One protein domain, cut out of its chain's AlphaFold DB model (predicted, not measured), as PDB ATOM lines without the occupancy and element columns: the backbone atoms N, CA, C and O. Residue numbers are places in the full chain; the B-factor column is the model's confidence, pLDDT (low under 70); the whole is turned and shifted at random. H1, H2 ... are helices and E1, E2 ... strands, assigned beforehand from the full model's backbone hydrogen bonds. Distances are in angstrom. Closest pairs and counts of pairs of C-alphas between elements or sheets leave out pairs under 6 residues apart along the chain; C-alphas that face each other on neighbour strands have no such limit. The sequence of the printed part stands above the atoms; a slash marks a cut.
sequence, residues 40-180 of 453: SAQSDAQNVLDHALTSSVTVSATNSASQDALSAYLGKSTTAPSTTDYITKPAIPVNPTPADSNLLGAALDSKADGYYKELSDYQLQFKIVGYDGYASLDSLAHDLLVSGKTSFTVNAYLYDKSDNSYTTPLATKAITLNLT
ATOM      1  N   SER A  40       4.527  24.090   0.322       53.44
ATOM      2  CA  SER A  40       4.046  22.780  -0.148       53.44
ATOM      3  C   SER A  40       4.280  22.590  -1.647       53.44
ATOM      4  O   SER A  40       4.760  21.545  -2.065       53.44
ATOM      5  N   ALA A  41       4.051  23.633  -2.452       59.47
ATOM      6  CA  ALA A  41       4.277  23.580  -3.895       59.47
ATOM      7  C   ALA A  41       5.749  23.297  -4.253       59.47
ATOM      8  O   ALA A  41       6.022  22.581  -5.213       59.47
ATOM      9  N   GLN A  42       6.701  23.810  -3.463       61.00
ATOM     10  CA  GLN A  42       8.129  23.571  -3.686       61.00
ATOM     11  C   GLN A  42       8.559  22.147  -3.295       61.00
ATOM     12  O   GLN A  42       9.336  21.527  -4.020       61.00
ATOM     13  N   SER A  43       8.048  21.600  -2.182       68.69
ATOM     14  CA  SER A  43       8.306  20.198  -1.819       68.69
ATOM     15  C   SER A  43       7.692  19.227  -2.824       68.69
ATOM     16  O   SER A  43       8.312  18.219  -3.156       68.69
ATOM     17  N   ASP A  44       6.515  19.555  -3.354       83.12
ATOM     18  CA  ASP A  44       5.824  18.733  -4.345       83.12
ATOM     19  C   ASP A  44       6.556  18.773  -5.695       83.12
ATOM     20  O   ASP A  44       6.836  17.725  -6.271       83.12
ATOM     21  N   ALA A  45       6.989  19.955  -6.149       86.25
ATOM     22  CA  ALA A  45       7.789  20.112  -7.366       86.25
ATOM     23  C   ALA A  45       9.146  19.389  -7.288       86.25
ATOM     24  O   ALA A  45       9.591  18.797  -8.274       86.25
ATOM     25  N   GLN A  46       9.803  19.401  -6.123       90.12
ATOM     26  CA  GLN A  46      11.060  18.676  -5.926       90.12
ATOM     27  C   GLN A  46      10.848  17.161  -5.981       90.12
ATOM     28  O   GLN A  46      11.611  16.474  -6.656       90.12
ATOM     29  N   ASN A  47       9.784  16.649  -5.356       88.12
ATOM     30  CA  ASN A  47       9.428  15.233  -5.439       88.12
ATOM     31  C   ASN A  47       9.130  14.811  -6.884       88.12
ATOM     32  O   ASN A  47       9.626  13.776  -7.320       88.12
ATOM     33  N   VAL A  48       8.388  15.630  -7.642       86.50
ATOM     34  CA  VAL A  48       8.116  15.396  -9.071       86.50
ATOM     35  C   VAL A  48       9.420  15.336  -9.872       86.50
ATOM     36  O   VAL A  48       9.621  14.412 -10.660       86.50
ATOM     37  N   LEU A  49      10.348  16.272  -9.652       88.31
ATOM     38  CA  LEU A  49      11.632  16.295 -10.357       88.31
ATOM     39  C   LEU A  49      12.525  15.099  -9.996       88.31
ATOM     40  O   LEU A  49      13.153  14.496 -10.870       88.31
ATOM     41  N   ASP A  50      12.589  14.753  -8.709       88.44
ATOM     42  CA  ASP A  50      13.394  13.641  -8.215       88.44
ATOM     43  C   ASP A  50      12.874  12.291  -8.687       88.44
ATOM     44  O   ASP A  50      13.679  11.397  -8.957       88.44
ATOM     45  N   HIS A  51      11.558  12.177  -8.827       84.94
ATOM     46  CA  HIS A  51      10.879  11.007  -9.349       84.94
ATOM     47  C   HIS A  51      11.033  10.866 -10.865       84.94
ATOM     48  O   HIS A  51      11.294   9.767 -11.349       84.94
ATOM     49  N   ALA A  52      10.903  11.964 -11.614       85.56
ATOM     50  CA  ALA A  52      10.869  11.914 -13.072       85.56
ATOM     51  C   ALA A  52      12.250  11.768 -13.733       85.56
ATOM     52  O   ALA A  52      12.339  11.249 -14.847       85.56
ATOM     53  N   LEU A  53      13.322  12.239 -13.087       87.75
ATOM     54  CA  LEU A  53      14.668  12.226 -13.666       87.75
ATOM     55  C   LEU A  53      15.572  11.171 -13.022       87.75
ATOM     56  O   LEU A  53      15.578  11.002 -11.805       87.75
ATOM     57  N   THR A  54      16.427  10.523 -13.809       89.56
ATOM     58  CA  THR A  54      17.527   9.703 -13.275       89.56
ATOM     59  C   THR A  54      18.599  10.574 -12.596       89.56
ATOM     60  O   THR A  54      18.770  11.752 -12.906       89.56
ATOM     61  N   SER A  55      19.353   9.995 -11.658       90.56
ATOM     62  CA  SER A  55      20.526  10.641 -11.041       90.56
ATOM     63  C   SER A  55      21.776  10.583 -11.926       90.56
ATOM     64  O   SER A  55      22.753  11.297 -11.675       90.56
ATOM     65  N   SER A  56      21.784   9.734 -12.956       91.62
ATOM     66  CA  SER A  56      22.883   9.644 -13.914       91.62
ATOM     67  C   SER A  56      22.432   9.196 -15.301       91.62
ATOM     68  O   SER A  56      21.526   8.379 -15.456       91.62
ATOM     69  N   VAL A  57      23.108   9.725 -16.315       90.38
ATOM     70  CA  VAL A  57      22.923   9.379 -17.723       90.38
ATOM     71  C   VAL A  57      24.265   8.951 -18.287       90.38
ATOM     72  O   VAL A  57      25.273   9.630 -18.090       90.38
ATOM     73  N   THR A  58      24.284   7.835 -19.008       90.31
ATOM     74  CA  THR A  58      25.483   7.347 -19.688       90.31
ATOM     75  C   THR A  58      25.334   7.553 -21.187       90.31
ATOM     76  O   THR A  58      24.487   6.930 -21.826       90.31
ATOM     77  N   VAL A  59      26.175   8.414 -21.757       86.81
ATOM     78  CA  VAL A  59      26.256   8.639 -23.202       86.81
ATOM     79  C   VAL A  59      26.984   7.464 -23.820       86.81
ATOM     80  O   VAL A  59      28.112   7.173 -23.420       86.81
ATOM     81  N   SER A  60      26.338   6.783 -24.766       83.44
ATOM     82  CA  SER A  60      26.915   5.637 -25.467       83.44
ATOM     83  C   SER A  60      28.113   6.048 -26.324       83.44
ATOM     84  O   SER A  60      28.185   7.178 -26.799       83.44
ATOM     85  N   ALA A  61      28.991   5.083 -26.594       76.19
ATOM     86  CA  ALA A  61      30.103   5.199 -27.531       76.19
ATOM     87  C   ALA A  61      29.701   5.852 -28.865       76.19
ATOM     88  O   ALA A  61      30.389   6.724 -29.377       76.19
ATOM     89  N   THR A  62      28.560   5.457 -29.433       78.38
ATOM     90  CA  THR A  62      28.068   6.005 -30.703       78.38
ATOM     91  C   THR A  62      27.710   7.486 -30.595       78.38
ATOM     92  O   THR A  62      28.001   8.256 -31.505       78.38
ATOM     93  N   ASN A  63      27.129   7.894 -29.467       79.06
ATOM     94  CA  ASN A  63      26.708   9.270 -29.222       79.06
ATOM     95  C   ASN A  63      27.865  10.164 -28.746       79.06
ATOM     96  O   ASN A  63      27.749  11.382 -28.803       79.06
ATOM     97  N   SER A  64      28.983   9.586 -28.302       72.25
ATOM     98  CA  SER A  64      30.218  10.299 -27.951       72.25
ATOM     99  C   SER A  64      31.319  10.194 -29.018       72.25
ATOM    100  O   SER A  64      32.357  10.828 -28.864       72.25
ATOM    101  N   ALA A  65      31.086   9.466 -30.119       69.50
ATOM    102  CA  ALA A  65      32.085   9.189 -31.160       69.50
ATOM    103  C   ALA A  65      32.566  10.425 -31.938       69.50
ATOM    104  O   ALA A  65      33.594  10.380 -32.612       69.50
ATOM    105  N   SER A  66      31.801  11.519 -31.924       71.56
ATOM    106  CA  SER A  66      32.168  12.763 -32.606       71.56
ATOM    107  C   SER A  66      31.463  13.970 -31.995       71.56
ATOM    108  O   SER A  66      30.449  13.829 -31.313       71.56
ATOM    109  N   GLN A  67      31.971  15.168 -32.297       77.81
ATOM    110  CA  GLN A  67      31.325  16.431 -31.931       77.81
ATOM    111  C   GLN A  67      29.880  16.513 -32.450       77.81
ATOM    112  O   GLN A  67      28.993  16.928 -31.710       77.81
ATOM    113  N   ASP A  68      29.627  16.097 -33.694       78.69
ATOM    114  CA  ASP A  68      28.284  16.122 -34.284       78.69
ATOM    115  C   ASP A  68      27.342  15.134 -33.586       78.69
ATOM    116  O   ASP A  68      26.193  15.463 -33.302       78.69
ATOM    117  N   ALA A  69      27.840  13.942 -33.247       80.88
ATOM    118  CA  ALA A  69      27.063  12.952 -32.506       80.88
ATOM    119  C   ALA A  69      26.735  13.437 -31.086       80.88
ATOM    120  O   ALA A  69      25.587  13.327 -30.651       80.88
ATOM    121  N   LEU A  70      27.711  14.032 -30.388       85.31
ATOM    122  CA  LEU A  70      27.502  14.525 -29.031       85.31
ATOM    123  C   LEU A  70      26.622  15.774 -29.018       85.31
ATOM    124  O   LEU A  70      25.724  15.861 -28.192       85.31
ATOM    125  N   SER A  71      26.810  16.720 -29.938       83.94
ATOM    126  CA  SER A  71      25.938  17.897 -30.046       83.94
ATOM    127  C   SER A  71      24.494  17.502 -30.368       83.94
ATOM    128  O   SER A  71      23.573  18.020 -29.733       83.94
ATOM    129  N   ALA A  72      24.279  16.539 -31.274       83.44
ATOM    130  CA  ALA A  72      22.961  15.958 -31.541       83.44
ATOM    131  C   ALA A  72      22.372  15.307 -30.283       83.44
ATOM    132  O   ALA A  72      21.227  15.579 -29.923       83.44
ATOM    133  N   TYR A  73      23.174  14.521 -29.558       86.12
ATOM    134  CA  TYR A  73      22.756  13.918 -28.296       86.12
ATOM    135  C   TYR A  73      22.432  14.964 -27.220       86.12
ATOM    136  O   TYR A  73      21.492  14.787 -26.459       86.12
ATOM    137  N   LEU A  74      23.147  16.085 -27.164       86.06
ATOM    138  CA  LEU A  74      22.872  17.183 -26.235       86.06
ATOM    139  C   LEU A  74      21.639  18.025 -26.620       86.06
ATOM    140  O   LEU A  74      21.263  18.903 -25.849       86.06
ATOM    141  N   GLY A  75      20.997  17.752 -27.763       80.56
ATOM    142  CA  GLY A  75      19.732  18.379 -28.165       80.56
ATOM    143  C   GLY A  75      19.769  19.155 -29.485       80.56
ATOM    144  O   GLY A  75      18.750  19.729 -29.879       80.56
ATOM    145  N   LYS A  76      20.898  19.178 -30.210       78.00
ATOM    146  CA  LYS A  76      21.000  19.879 -31.502       78.00
ATOM    147  C   LYS A  76      20.029  19.260 -32.515       78.00
ATOM    148  O   LYS A  76      20.227  18.136 -32.968       78.00
ATOM    149  N   SER A  77      18.992  20.009 -32.896       65.56
ATOM    150  CA  SER A  77      18.060  19.596 -33.952       65.56
ATOM    151  C   SER A  77      18.717  19.717 -35.327       65.56
ATOM    152  O   SER A  77      19.268  20.763 -35.671       65.56
ATOM    153  N   THR A  78      18.645  18.653 -36.127       56.25
ATOM    154  CA  THR A  78      19.162  18.610 -37.504       56.25
ATOM    155  C   THR A  78      18.113  18.993 -38.554       56.25
ATOM    156  O   THR A  78      18.456  19.118 -39.729       56.25
ATOM    157  N   THR A  79      16.845  19.196 -38.165       48.72
ATOM    158  CA  THR A  79      15.703  19.291 -39.098       48.72
ATOM    159  C   THR A  79      14.862  20.572 -39.003       48.72
ATOM    160  O   THR A  79      13.955  20.737 -39.816       48.72
ATOM    161  N   ALA A  80      15.150  21.520 -38.099       43.06
ATOM    162  CA  ALA A  80      14.429  22.802 -38.036       43.06
ATOM    163  C   ALA A  80      15.246  23.930 -37.366       43.06
ATOM    164  O   ALA A  80      16.067  23.657 -36.487       43.06
ATOM    165  N   PRO A  81      15.023  25.212 -37.724       40.62
ATOM    166  CA  PRO A  81      15.720  26.323 -37.093       40.62
ATOM    167  C   PRO A  81      15.138  26.592 -35.690       40.62
ATOM    168  O   PRO A  81      13.995  27.014 -35.560       40.62
ATOM    169  N   SER A  82      15.969  26.426 -34.652       49.56
ATOM    170  CA  SER A  82      15.942  27.138 -33.350       49.56
ATOM    171  C   SER A  82      15.331  26.554 -32.056       49.56
ATOM    172  O   SER A  82      15.468  27.237 -31.048       49.56
ATOM    173  N   THR A  83      14.765  25.346 -31.951       48.62
ATOM    174  CA  THR A  83      13.913  25.053 -30.759       48.62
ATOM    175  C   THR A  83      14.376  24.027 -29.711       48.62
ATOM    176  O   THR A  83      13.648  23.841 -28.743       48.62
ATOM    177  N   THR A  84      15.552  23.393 -29.798       56.47
ATOM    178  CA  THR A  84      15.996  22.417 -28.760       56.47
ATOM    179  C   THR A  84      17.430  22.621 -28.262       56.47
ATOM    180  O   THR A  84      18.115  21.677 -27.890       56.47
ATOM    181  N   ASP A  85      17.905  23.862 -28.202       64.94
ATOM    182  CA  ASP A  85      19.167  24.188 -27.522       64.94
ATOM    183  C   ASP A  85      18.916  24.499 -26.037       64.94
ATOM    184  O   ASP A  85      19.074  25.625 -25.570       64.94
ATOM    185  N   TYR A  86      18.466  23.489 -25.289       68.88
ATOM    186  CA  TYR A  86      18.068  23.636 -23.883       68.88
ATOM    187  C   TYR A  86      19.250  23.652 -22.902       68.88
ATOM    188  O   TYR A  86      19.021  23.759 -21.697       68.88
ATOM    189  N   ILE A  87      20.489  23.549 -23.411       72.69
ATOM    190  CA  ILE A  87      21.724  23.612 -22.616       72.69
ATOM    191  C   ILE A  87      22.441  24.950 -22.786       72.69
ATOM    192  O   ILE A  87      22.764  25.595 -21.789       72.69
ATOM    193  N   THR A  88      22.690  25.395 -24.024       63.88
ATOM    194  CA  THR A  88      23.471  26.621 -24.280       63.88
ATOM    195  C   THR A  88      22.602  27.849 -24.536       63.88
ATOM    196  O   THR A  88      23.058  28.972 -24.317       63.88
ATOM    197  N   LYS A  89      21.316  27.668 -24.872       63.88
ATOM    198  CA  LYS A  89      20.316  28.748 -24.966       63.88
ATOM    199  C   LYS A  89      19.169  28.543 -23.967       63.88
ATOM    200  O   LYS A  89      18.035  28.284 -24.363       63.88
ATOM    201  N   PRO A  90      19.418  28.744 -22.661       56.09
ATOM    202  CA  PRO A  90      18.458  28.457 -21.592       56.09
ATOM    203  C   PRO A  90      17.180  29.322 -21.592       56.09
ATOM    204  O   PRO A  90      16.349  29.151 -20.712       56.09
ATOM    205  N   ALA A  91      16.984  30.256 -22.526       58.53
ATOM    206  CA  ALA A  91      15.883  31.222 -22.465       58.53
ATOM    207  C   ALA A  91      14.474  30.606 -22.594       58.53
ATOM    208  O   ALA A  91      13.499  31.293 -22.306       58.53
ATOM    209  N   ILE A  92      14.352  29.347 -23.034       65.81
ATOM    210  CA  ILE A  92      13.059  28.678 -23.216       65.81
ATOM    211  C   ILE A  92      13.163  27.243 -22.675       65.81
ATOM    212  O   ILE A  92      13.780  26.394 -23.324       65.81
ATOM    213  N   PRO A  93      12.605  26.960 -21.484       72.19
ATOM    214  CA  PRO A  93      12.414  25.601 -20.996       72.19
ATOM    215  C   PRO A  93      11.615  24.748 -21.988       72.19
ATOM    216  O   PRO A  93      10.752  25.240 -22.716       72.19
ATOM    217  N   VAL A  94      11.903  23.451 -22.026       75.25
ATOM    218  CA  VAL A  94      11.303  22.509 -22.978       75.25
ATOM    219  C   VAL A  94      10.243  21.645 -22.314       75.25
ATOM    220  O   VAL A  94      10.313  21.345 -21.120       75.25
ATOM    221  N   ASN A  95       9.255  21.225 -23.106       78.31
ATOM    222  CA  ASN A  95       8.288  20.235 -22.652       78.31
ATOM    223  C   ASN A  95       9.002  18.883 -22.470       78.31
ATOM    224  O   ASN A  95       9.781  18.493 -23.341       78.31
ATOM    225  N   PRO A  96       8.732  18.150 -21.384       69.81
ATOM    226  CA  PRO A  96       9.307  16.830 -21.179       69.81
ATOM    227  C   PRO A  96       8.671  15.826 -22.143       69.81
ATOM    228  O   PRO A  96       7.527  15.409 -21.962       69.81
ATOM    229  N   THR A  97       9.415  15.441 -23.179       68.94
ATOM    230  CA  THR A  97       8.998  14.451 -24.179       68.94
ATOM    231  C   THR A  97       9.917  13.223 -24.134       68.94
ATOM    232  O   THR A  97      11.090  13.325 -24.477       68.94
ATOM    233  N   PRO A  98       9.413  12.036 -23.741       61.03
ATOM    234  CA  PRO A  98      10.238  10.830 -23.596       61.03
ATOM    235  C   PRO A  98      10.638  10.163 -24.927       61.03
ATOM    236  O   PRO A  98      11.331   9.151 -24.918       61.03
ATOM    237  N   ALA A  99      10.207  10.697 -26.077       58.72
ATOM    238  CA  ALA A  99      10.458  10.106 -27.395       58.72
ATOM    239  C   ALA A  99      11.824  10.476 -28.004       58.72
ATOM    240  O   ALA A  99      12.173   9.971 -29.073       58.72
ATOM    241  N   ASP A 100      12.594  11.348 -27.354       64.50
ATOM    242  CA  ASP A 100      13.812  11.881 -27.946       64.50
ATOM    243  C   ASP A 100      15.037  11.022 -27.609       64.50
ATOM    244  O   ASP A 100      15.326  10.728 -26.453       64.50
ATOM    245  N   SER A 101      15.840  10.663 -28.614       73.88
ATOM    246  CA  SER A 101      17.106   9.931 -28.434       73.88
ATOM    247  C   SER A 101      18.259  10.815 -27.916       73.88
ATOM    248  O   SER A 101      19.426  10.564 -28.226       73.88
ATOM    249  N   ASN A 102      17.937  11.883 -27.185       80.44
ATOM    250  CA  ASN A 102      18.847  12.927 -26.712       80.44
ATOM    251  C   ASN A 102      18.992  12.887 -25.174       80.44
ATOM    252  O   ASN A 102      18.445  12.013 -24.500       80.44
ATOM    253  N   LEU A 103      19.745  13.830 -24.605       82.44
ATOM    254  CA  LEU A 103      19.995  13.929 -23.169       82.44
ATOM    255  C   LEU A 103      18.697  14.066 -22.368       82.44
ATOM    256  O   LEU A 103      18.601  13.470 -21.303       82.44
ATOM    257  N   LEU A 104      17.715  14.824 -22.864       80.31
ATOM    258  CA  LEU A 104      16.427  14.992 -22.190       80.31
ATOM    259  C   LEU A 104      15.688  13.652 -22.099       80.31
ATOM    260  O   LEU A 104      15.304  13.251 -21.002       80.31
ATOM    261  N   GLY A 105      15.544  12.935 -23.215       79.62
ATOM    262  CA  GLY A 105      14.886  11.626 -23.214       79.62
ATOM    263  C   GLY A 105      15.639  10.577 -22.397       79.62
ATOM    264  O   GLY A 105      15.017   9.761 -21.730       79.62
ATOM    265  N   ALA A 106      16.974  10.632 -22.368       82.94
ATOM    266  CA  ALA A 106      17.788   9.735 -21.548       82.94
ATOM    267  C   ALA A 106      17.789  10.089 -20.048       82.94
ATOM    268  O   ALA A 106      18.017   9.214 -19.214       82.94
ATOM    269  N   ALA A 107      17.587  11.366 -19.706       83.94
ATOM    270  CA  ALA A 107      17.496  11.843 -18.329       83.94
ATOM    271  C   ALA A 107      16.124  11.576 -17.704       83.94
ATOM    272  O   ALA A 107      16.039  11.460 -16.483       83.94
ATOM    273  N   LEU A 108      15.068  11.479 -18.510       81.31
ATOM    274  CA  LEU A 108      13.755  11.019 -18.066       81.31
ATOM    275  C   LEU A 108      13.830   9.510 -17.770       81.31
ATOM    276  O   LEU A 108      14.295   8.734 -18.603       81.31
ATOM    277  N   ASP A 109      13.427   9.087 -16.566       71.94
ATOM    278  CA  ASP A 109      13.473   7.671 -16.166       71.94
ATOM    279  C   ASP A 109      12.612   6.822 -17.124       71.94
ATOM    280  O   ASP A 109      11.439   7.112 -17.361       71.94
ATOM    281  N   SER A 110      13.185   5.754 -17.686       58.09
ATOM    282  CA  SER A 110      12.570   4.931 -18.742       58.09
ATOM    283  C   SER A 110      11.489   3.969 -18.232       58.09
ATOM    284  O   SER A 110      11.040   3.071 -18.953       58.09
ATOM    285  N   LYS A 111      11.034   4.138 -16.989       55.59
ATOM    286  CA  LYS A 111       9.967   3.335 -16.393       55.59
ATOM    287  C   LYS A 111       8.603   3.766 -16.933       55.59
ATOM    288  O   LYS A 111       7.915   4.568 -16.331       55.59
ATOM    289  N   ALA A 112       8.239   3.205 -18.081       48.69
ATOM    290  CA  ALA A 112       6.881   2.980 -18.588       48.69
ATOM    291  C   ALA A 112       5.786   4.015 -18.227       48.69
ATOM    292  O   ALA A 112       5.217   4.015 -17.138       48.69
ATOM    293  N   ASP A 113       5.408   4.803 -19.233       54.38
ATOM    294  CA  ASP A 113       4.075   5.339 -19.542       54.38
ATOM    295  C   ASP A 113       3.265   6.181 -18.524       54.38
ATOM    296  O   ASP A 113       2.251   6.767 -18.910       54.38
ATOM    297  N   GLY A 114       3.680   6.315 -17.262       55.50
ATOM    298  CA  GLY A 114       2.918   7.033 -16.224       55.50
ATOM    299  C   GLY A 114       3.487   8.391 -15.810       55.50
ATOM    300  O   GLY A 114       2.730   9.335 -15.586       55.50
ATOM    301  N   TYR A 115       4.812   8.503 -15.727       58.00
ATOM    302  CA  TYR A 115       5.474   9.575 -14.971       58.00
ATOM    303  C   TYR A 115       5.576  10.918 -15.701       58.00
ATOM    304  O   TYR A 115       5.623  11.966 -15.065       58.00
ATOM    305  N   TYR A 116       5.492  10.935 -17.034       63.22
ATOM    306  CA  TYR A 116       5.434  12.193 -17.792       63.22
ATOM    307  C   TYR A 116       4.149  12.994 -17.524       63.22
ATOM    308  O   TYR A 116       4.110  14.192 -17.796       63.22
ATOM    309  N   LYS A 117       3.092  12.360 -16.993       69.06
ATOM    310  CA  LYS A 117       1.847  13.060 -16.646       69.06
ATOM    311  C   LYS A 117       2.050  14.028 -15.486       69.06
ATOM    312  O   LYS A 117       1.469  15.109 -15.511       69.06
ATOM    313  N   GLU A 118       2.908  13.678 -14.527       76.69
ATOM    314  CA  GLU A 118       3.272  14.556 -13.406       76.69
ATOM    315  C   GLU A 118       4.037  15.795 -13.890       76.69
ATOM    316  O   GLU A 118       3.965  16.844 -13.266       76.69
ATOM    317  N   LEU A 119       4.702  15.702 -15.046       81.62
ATOM    318  CA  LEU A 119       5.410  16.814 -15.669       81.62
ATOM    319  C   LEU A 119       4.557  17.643 -16.653       81.62
ATOM    320  O   LEU A 119       5.076  18.563 -17.281       81.62
ATOM    321  N   SER A 120       3.266  17.336 -16.824       82.19
ATOM    322  CA  SER A 120       2.426  17.962 -17.865       82.19
ATOM    323  C   SER A 120       2.222  19.477 -17.696       82.19
ATOM    324  O   SER A 120       2.094  20.197 -18.700       82.19
ATOM    325  N   ASP A 121       2.285  19.944 -16.447       85.56
ATOM    326  CA  ASP A 121       2.184  21.347 -16.033       85.56
ATOM    327  C   ASP A 121       3.553  22.023 -15.847       85.56
ATOM    328  O   ASP A 121       3.633  23.167 -15.401       85.56
ATOM    329  N   TYR A 122       4.642  21.347 -16.220       87.88
ATOM    330  CA  TYR A 122       6.001  21.835 -16.003       87.88
ATOM    331  C   TYR A 122       6.840  21.858 -17.282       87.88
ATOM    332  O   TYR A 122       6.518  21.239 -18.300       87.88
ATOM    333  N   GLN A 123       7.962  22.571 -17.210       86.94
ATOM    334  CA  GLN A 123       8.999  22.582 -18.235       86.94
ATOM    335  C   GLN A 123      10.391  22.413 -17.625       86.94
ATOM    336  O   GLN A 123      10.624  22.761 -16.466       86.94
ATOM    337  N   LEU A 124      11.319  21.876 -18.417       86.50
ATOM    338  CA  LEU A 124      12.677  21.548 -17.984       86.50
ATOM    339  C   LEU A 124      13.735  22.396 -18.687       86.50
ATOM    340  O   LEU A 124      13.613  22.747 -19.858       86.50
ATOM    341  N   GLN A 125      14.826  22.659 -17.979       86.44
ATOM    342  CA  GLN A 125      16.042  23.272 -18.512       86.44
ATOM    343  C   GLN A 125      17.254  22.532 -17.950       86.44
ATOM    344  O   GLN A 125      17.266  22.194 -16.769       86.44
ATOM    345  N   PHE A 126      18.289  22.320 -18.761       86.62
ATOM    346  CA  PHE A 126      19.510  21.634 -18.335       86.62
ATOM    347  C   PHE A 126      20.697  22.586 -18.442       86.62
ATOM    348  O   PHE A 126      20.807  23.325 -19.408       86.62
ATOM    349  N   LYS A 127      21.614  22.572 -17.476       86.69
ATOM    350  CA  LYS A 127      22.881  23.315 -17.564       86.69
ATOM    351  C   LYS A 127      24.029  22.448 -17.102       86.69
ATOM    352  O   LYS A 127      23.947  21.846 -16.035       86.69
ATOM    353  N   ILE A 128      25.107  22.399 -17.873       89.19
ATOM    354  CA  ILE A 128      26.316  21.684 -17.460       89.19
ATOM    355  C   ILE A 128      27.149  22.618 -16.582       89.19
ATOM    356  O   ILE A 128      27.535  23.706 -17.003       89.19
ATOM    357  N   VAL A 129      27.423  22.193 -15.350       88.25
ATOM    358  CA  VAL A 129      28.118  23.004 -14.347       88.25
ATOM    359  C   VAL A 129      29.522  23.360 -14.832       88.25
ATOM    360  O   VAL A 129      30.327  22.478 -15.139       88.25
ATOM    361  N   GLY A 130      29.827  24.659 -14.861       82.94
ATOM    362  CA  GLY A 130      31.116  25.181 -15.322       82.94
ATOM    363  C   GLY A 130      31.215  25.367 -16.836       82.94
ATOM    364  O   GLY A 130      32.280  25.746 -17.311       82.94
ATOM    365  N   TYR A 131      30.123  25.130 -17.568       79.31
ATOM    366  CA  TYR A 131      30.032  25.324 -19.013       79.31
ATOM    367  C   TYR A 131      28.888  26.281 -19.389       79.31
ATOM    368  O   TYR A 131      28.187  26.099 -20.385       79.31
ATOM    369  N   ASP A 132      28.668  27.309 -18.571       75.19
ATOM    370  CA  ASP A 132      27.700  28.363 -18.856       75.19
ATOM    371  C   ASP A 132      28.240  29.326 -19.935       75.19
ATOM    372  O   ASP A 132      29.428  29.645 -19.959       75.19
ATOM    373  N   GLY A 133      27.366  29.837 -20.811       68.75
ATOM    374  CA  GLY A 133      27.704  30.931 -21.739       68.75
ATOM    375  C   GLY A 133      28.288  30.525 -23.098       68.75
ATOM    376  O   GLY A 133      28.743  31.394 -23.842       68.75
ATOM    377  N   TYR A 134      28.251  29.240 -23.458       70.75
ATOM    378  CA  TYR A 134      28.604  28.800 -24.809       70.75
ATOM    379  C   TYR A 134      27.625  29.360 -25.844       70.75
ATOM    380  O   TYR A 134      26.417  29.369 -25.634       70.75
ATOM    381  N   ALA A 135      28.146  29.796 -26.991       71.06
ATOM    382  CA  ALA A 135      27.323  30.334 -28.075       71.06
ATOM    383  C   ALA A 135      26.557  29.245 -28.859       71.06
ATOM    384  O   ALA A 135      25.612  29.562 -29.586       71.06
ATOM    385  N   SER A 136      26.985  27.978 -28.749       78.38
ATOM    386  CA  SER A 136      26.377  26.835 -29.434       78.38
ATOM    387  C   SER A 136      26.656  25.499 -28.733       78.38
ATOM    388  O   SER A 136      27.697  25.329 -28.092       78.38
ATOM    389  N   LEU A 137      25.770  24.518 -28.952       79.94
ATOM    390  CA  LEU A 137      25.971  23.119 -28.553       79.94
ATOM    391  C   LEU A 137      27.206  22.475 -29.193       79.94
ATOM    392  O   LEU A 137      27.780  21.570 -28.599       79.94
ATOM    393  N   ASP A 138      27.630  22.934 -30.373       78.00
ATOM    394  CA  ASP A 138      28.834  22.419 -31.031       78.00
ATOM    395  C   ASP A 138      30.085  22.790 -30.239       78.00
ATOM    396  O   ASP A 138      30.915  21.928 -29.950       78.00
ATOM    397  N   SER A 139      30.196  24.055 -29.832       73.19
ATOM    398  CA  SER A 139      31.298  24.538 -28.996       73.19
ATOM    399  C   SER A 139      31.308  23.858 -27.622       73.19
ATOM    400  O   SER A 139      32.368  23.511 -27.115       73.19
ATOM    401  N   LEU A 140      30.129  23.611 -27.041       81.62
ATOM    402  CA  LEU A 140      30.016  22.873 -25.785       81.62
ATOM    403  C   LEU A 140      30.452  21.410 -25.946       81.62
ATOM    404  O   LEU A 140      31.300  20.935 -25.196       81.62
ATOM    405  N   ALA A 141      29.893  20.691 -26.923       82.12
ATOM    406  CA  ALA A 141      30.233  19.294 -27.192       82.12
ATOM    407  C   ALA A 141      31.732  19.121 -27.467       82.12
ATOM    408  O   ALA A 141      32.336  18.151 -27.011       82.12
ATOM    409  N   HIS A 142      32.333  20.085 -28.168       75.19
ATOM    410  CA  HIS A 142      33.772  20.160 -28.369       75.19
ATOM    411  C   HIS A 142      34.525  20.184 -27.037       75.19
ATOM    412  O   HIS A 142      35.301  19.265 -26.769       75.19
ATOM    413  N   ASP A 143      34.256  21.179 -26.188       77.44
ATOM    414  CA  ASP A 143      34.985  21.353 -24.930       77.44
ATOM    415  C   ASP A 143      34.810  20.158 -23.985       77.44
ATOM    416  O   ASP A 143      35.772  19.731 -23.344       77.44
ATOM    417  N   LEU A 144      33.626  19.538 -23.952       82.88
ATOM    418  CA  LEU A 144      33.401  18.314 -23.177       82.88
ATOM    419  C   LEU A 144      34.309  17.168 -23.646       82.88
ATOM    420  O   LEU A 144      34.958  16.536 -22.808       82.88
ATOM    421  N   LEU A 145      34.403  16.927 -24.959       78.31
ATOM    422  CA  LEU A 145      35.231  15.860 -25.534       78.31
ATOM    423  C   LEU A 145      36.731  16.109 -25.327       78.31
ATOM    424  O   LEU A 145      37.463  15.174 -25.002       78.31
ATOM    425  N   VAL A 146      37.202  17.352 -25.479       69.31
ATOM    426  CA  VAL A 146      38.638  17.675 -25.350       69.31
ATOM    427  C   VAL A 146      39.086  17.911 -23.908       69.31
ATOM    428  O   VAL A 146      40.284  17.872 -23.631       69.31
ATOM    429  N   SER A 147      38.158  18.095 -22.962       74.25
ATOM    430  CA  SER A 147      38.484  18.293 -21.540       74.25
ATOM    431  C   SER A 147      39.215  17.108 -20.896       74.25
ATOM    432  O   SER A 147      39.768  17.247 -19.804       74.25
ATOM    433  N   GLY A 148      39.158  15.924 -21.516       69.56
ATOM    434  CA  GLY A 148      39.677  14.672 -20.965       69.56
ATOM    435  C   GLY A 148      38.883  14.135 -19.766       69.56
ATOM    436  O   GLY A 148      39.225  13.081 -19.228       69.56
ATOM    437  N   LYS A 149      37.820  14.828 -19.334       81.50
ATOM    438  CA  LYS A 149      36.922  14.370 -18.269       81.50
ATOM    439  C   LYS A 149      35.903  13.386 -18.836       81.50
ATOM    440  O   LYS A 149      35.393  13.558 -19.936       81.50
ATOM    441  N   THR A 150      35.567  12.371 -18.051       85.62
ATOM    442  CA  THR A 150      34.555  11.362 -18.412       85.62
ATOM    443  C   THR A 150      33.228  11.561 -17.687       85.62
ATOM    444  O   THR A 150      32.277  10.829 -17.944       85.62
ATOM    445  N   SER A 151      33.150  12.538 -16.780       89.44
ATOM    446  CA  SER A 151      31.978  12.779 -15.945       89.44
ATOM    447  C   SER A 151      31.763  14.274 -15.729       89.44
ATOM    448  O   SER A 151      32.713  15.011 -15.442       89.44
ATOM    449  N   PHE A 152      30.513  14.712 -15.876       92.06
ATOM    450  CA  PHE A 152      30.089  16.105 -15.755       92.06
ATOM    451  C   PHE A 152      28.806  16.195 -14.933       92.06
ATOM    452  O   PHE A 152      27.954  15.312 -14.993       92.06
ATOM    453  N   THR A 153      28.644  17.282 -14.183       93.81
ATOM    454  CA  THR A 153      27.395  17.562 -13.467       93.81
ATOM    455  C   THR A 153      26.478  18.391 -14.351       93.81
ATOM    456  O   THR A 153      26.882  19.442 -14.850       93.81
ATOM    457  N   VAL A 154      25.241  17.939 -14.518       92.06
ATOM    458  CA  VAL A 154      24.173  18.653 -15.216       92.06
ATOM    459  C   VAL A 154      23.097  19.012 -14.204       92.06
ATOM    460  O   VAL A 154      22.530  18.130 -13.569       92.06
ATOM    461  N   ASN A 155      22.799  20.294 -14.050       92.06
ATOM    462  CA  ASN A 155      21.663  20.745 -13.260       92.06
ATOM    463  C   ASN A 155      20.418  20.756 -14.144       92.06
ATOM    464  O   ASN A 155      20.386  21.471 -15.145       92.06
ATOM    465  N   ALA A 156      19.411  19.980 -13.764       91.00
ATOM    466  CA  ALA A 156      18.064  20.057 -14.302       91.00
ATOM    467  C   ALA A 156      17.230  21.003 -13.433       91.00
ATOM    468  O   ALA A 156      17.176  20.842 -12.214       91.00
ATOM    469  N   TYR A 157      16.584  21.976 -14.060       90.75
ATOM    470  CA  TYR A 157      15.726  22.970 -13.427       90.75
ATOM    471  C   TYR A 157      14.286  22.754 -13.883       90.75
ATOM    472  O   TYR A 157      14.043  22.628 -15.084       90.75
ATOM    473  N   LEU A 158      13.353  22.731 -12.932       90.44
ATOM    474  CA  LEU A 158      11.919  22.605 -13.192       90.44
ATOM    475  C   LEU A 158      11.251  23.978 -13.091       90.44
ATOM    476  O   LEU A 158      11.448  24.674 -12.096       90.44
ATOM    477  N   TYR A 159      10.440  24.340 -14.077       89.44
ATOM    478  CA  TYR A 159       9.662  25.580 -14.099       89.44
ATOM    479  C   TYR A 159       8.175  25.283 -14.254       89.44
ATOM    480  O   TYR A 159       7.803  24.286 -14.874       89.44
ATOM    481  N   ASP A 160       7.336  26.162 -13.710       87.12
ATOM    482  CA  ASP A 160       5.898  26.158 -13.970       87.12
ATOM    483  C   ASP A 160       5.649  26.525 -15.439       87.12
ATOM    484  O   ASP A 160       6.147  27.541 -15.927       87.12
ATOM    485  N   LYS A 161       4.870  25.718 -16.156       84.75
ATOM    486  CA  LYS A 161       4.532  25.973 -17.561       84.75
ATOM    487  C   LYS A 161       3.666  27.220 -17.750       84.75
ATOM    488  O   LYS A 161       3.630  27.768 -18.848       84.75
ATOM    489  N   SER A 162       2.950  27.652 -16.713       84.00
ATOM    490  CA  SER A 162       2.154  28.881 -16.729       84.00
ATOM    491  C   SER A 162       2.997  30.149 -16.538       84.00
ATOM    492  O   SER A 162       2.548  31.239 -16.902       84.00
ATOM    493  N   ASP A 163       4.226  30.022 -16.023       82.06
ATOM    494  CA  ASP A 163       5.154  31.135 -15.826       82.06
ATOM    495  C   ASP A 163       6.027  31.361 -17.065       82.06
ATOM    496  O   ASP A 163       7.119  30.820 -17.195       82.06
ATOM    497  N   ASN A 164       5.579  32.250 -17.949       76.00
ATOM    498  CA  ASN A 164       6.314  32.618 -19.163       76.00
ATOM    499  C   ASN A 164       7.622  33.401 -18.902       76.00
ATOM    500  O   ASN A 164       8.298  33.781 -19.862       76.00
ATOM    501  N   SER A 165       7.956  33.725 -17.644       79.69
ATOM    502  CA  SER A 165       9.178  34.464 -17.296       79.69
ATOM    503  C   SER A 165      10.386  33.556 -17.063       79.69
ATOM    504  O   SER A 165      11.515  33.980 -17.314       79.69
ATOM    505  N   TYR A 166      10.157  32.320 -16.600       80.00
ATOM    506  CA  TYR A 166      11.179  31.305 -16.313       80.00
ATOM    507  C   TYR A 166      12.368  31.816 -15.480       80.00
ATOM    508  O   TYR A 166      13.500  31.350 -15.636       80.00
ATOM    509  N   THR A 167      12.149  32.801 -14.602       80.31
ATOM    510  CA  THR A 167      13.248  33.445 -13.863       80.31
ATOM    511  C   THR A 167      13.665  32.674 -12.617       80.31
ATOM    512  O   THR A 167      14.820  32.773 -12.200       80.31
ATOM    513  N   THR A 168      12.743  31.912 -12.021       86.62
ATOM    514  CA  THR A 168      12.969  31.196 -10.761       86.62
ATOM    515  C   THR A 168      12.519  29.742 -10.901       86.62
ATOM    516  O   THR A 168      11.330  29.503 -11.099       86.62
ATOM    517  N   PRO A 169      13.429  28.761 -10.796       90.75
ATOM    518  CA  PRO A 169      13.048  27.356 -10.851       90.75
ATOM    519  C   PRO A 169      12.297  26.937  -9.579       90.75
ATOM    520  O   PRO A 169      12.665  27.332  -8.473       90.75
ATOM    521  N   LEU A 170      11.271  26.100  -9.738       91.81
ATOM    522  CA  LEU A 170      10.522  25.481  -8.640       91.81
ATOM    523  C   LEU A 170      11.325  24.377  -7.944       91.81
ATOM    524  O   LEU A 170      11.187  24.171  -6.742       91.81
ATOM    525  N   ALA A 171      12.161  23.668  -8.700       92.75
ATOM    526  CA  ALA A 171      12.991  22.576  -8.205       92.75
ATOM    527  C   ALA A 171      14.296  22.479  -8.999       92.75
ATOM    528  O   ALA A 171      14.409  22.983 -10.122       92.75
ATOM    529  N   THR A 172      15.310  21.845  -8.414       93.94
ATOM    530  CA  THR A 172      16.591  21.597  -9.087       93.94
ATOM    531  C   THR A 172      17.129  20.225  -8.716       93.94
ATOM    532  O   THR A 172      17.098  19.831  -7.552       93.94
ATOM    533  N   LYS A 173      17.663  19.504  -9.703       92.94
ATOM    534  CA  LYS A 173      18.291  18.197  -9.511       92.94
ATOM    535  C   LYS A 173      19.621  18.128 -10.243       92.94
ATOM    536  O   LYS A 173      19.716  18.500 -11.408       92.94
ATOM    537  N   ALA A 174      20.646  17.627  -9.562       94.25
ATOM    538  CA  ALA A 174      21.930  17.329 -10.180       94.25
ATOM    539  C   ALA A 174      21.909  15.920 -10.790       94.25
ATOM    540  O   ALA A 174      21.585  14.943 -10.115       94.25
ATOM    541  N   ILE A 175      22.296  15.824 -12.057       92.56
ATOM    542  CA  ILE A 175      22.414  14.589 -12.831       92.56
ATOM    543  C   ILE A 175      23.876  14.420 -13.224       92.56
ATOM    544  O   ILE A 175      24.525  15.357 -13.688       92.56
ATOM    545  N   THR A 176      24.407  13.216 -13.057       93.69
ATOM    546  CA  THR A 176      25.756  12.890 -13.530       93.69
ATOM    547  C   THR A 176      25.708  12.456 -14.991       93.69
ATOM    548  O   THR A 176      25.157  11.401 -15.297       93.69
ATOM    549  N   LEU A 177      26.308  13.231 -15.892       91.62
ATOM    550  CA  LEU A 177      26.510  12.858 -17.290       91.62
ATOM    551  C   LEU A 177      27.845  12.127 -17.439       91.62
ATOM    552  O   LEU A 177      28.907  12.737 -17.324       91.62
ATOM    553  N   ASN A 178      27.788  10.829 -17.714       90.62
ATOM    554  CA  ASN A 178      28.959   9.997 -17.959       90.62
ATOM    555  C   ASN A 178      29.168   9.825 -19.460       90.62
ATOM    556  O   ASN A 178      28.308   9.285 -20.155       90.62
ATOM    557  N   LEU A 179      30.328  10.234 -19.960       87.25
ATOM    558  CA  LEU A 179      30.729   9.957 -21.331       87.25
ATOM    559  C   LEU A 179      31.442   8.605 -21.350       87.25
ATOM    560  O   LEU A 179      32.566   8.491 -20.852       87.25
ATOM    561  N   THR A 180      30.811   7.569 -21.923       76.19
ATOM    562  CA  THR A 180      31.582   6.373 -22.289       76.19
ATOM    563  C   THR A 180      32.479   6.791 -23.433       76.19
ATOM    564  O   THR A 180      31.994   7.171 -24.496       76.19
TER     565      THR A 180
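Overview. This is residues 40 to 180 of the 453 residues of the protein "SlpA domain-containing protein" of Schleiferilactobacillus harbinensis (UniProt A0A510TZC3). A strongly twisted sheet of four strands is curled like part of a barrel, with H1 along its strands and the short H4 on the same face. H2, H3 and H5 gather near the other end from H1. The 141 printed residues hold five named helices and four named strands, in the order H1 E1 H2 H3 H4 E2 H5 E3 E4; the mixed sheet runs E1 E4 E3 E2. The class is mixed, helices and strands, with under half of the residues in named elements. The whole is compact, with a radius of gyration of the C-alphas of 14.4 A and spans of 43 by 30 by 29 A.

Arrangement. E3, residues 151 to 160, and E4, residues 171 to 179, form an antiparallel hairpin; N 154 and O 175 are within hydrogen-bond range at 2.8 A. Edge strand E2, residues 122 to 128, is antiparallel to E3, with N 125 and O 157 at 3.0 A. Edge strand E1, residues 56 to 59, is parallel to E4, with N 57 and O 176 at 2.8 A. H1, residues 40 to 52, is over E4 and, only just, with 3 C-alphas, over E3, at a height over the sheet of 6.8 A; its closest C-alphas with E4 are Gln 46 and Ala 171, 4.9 A. H4, residues 103 to 107, is over none of the strands. H3, residues 67 to 73, and H5, residues 137 to 146, touch at a steep tilt of 64 degrees, opposite ways, closest at C-alphas 71 and 141, 5.3 A. H5 only grazes the sheet. H2, residues 61 to 64, touches H3 only at the corner, closest at C-alphas 63 and 69, 4.9 A. Every O i to N i+4 pair is within range in H1, H3, H4 and H5; H2 is too short for one.

Along the chain. H1 begins at C-alpha 40 (4.046, 22.780, -0.148) and measures 18.2 A; E3 measures 29.4 A, and E4, 25.4 A, ends at C-alpha 179 (30.729, 9.957, -21.331).

Size, cuts and confidence. The C-alphas of Ser 40 and Ser 66 are farthest apart, 44.1 A. The printed part has no cut; the links H3 to H4 and H4 to E2 are long. Mean pLDDT of the printed part is 77.6, with residues 77 to 86 and 110 to 117 among those under 70.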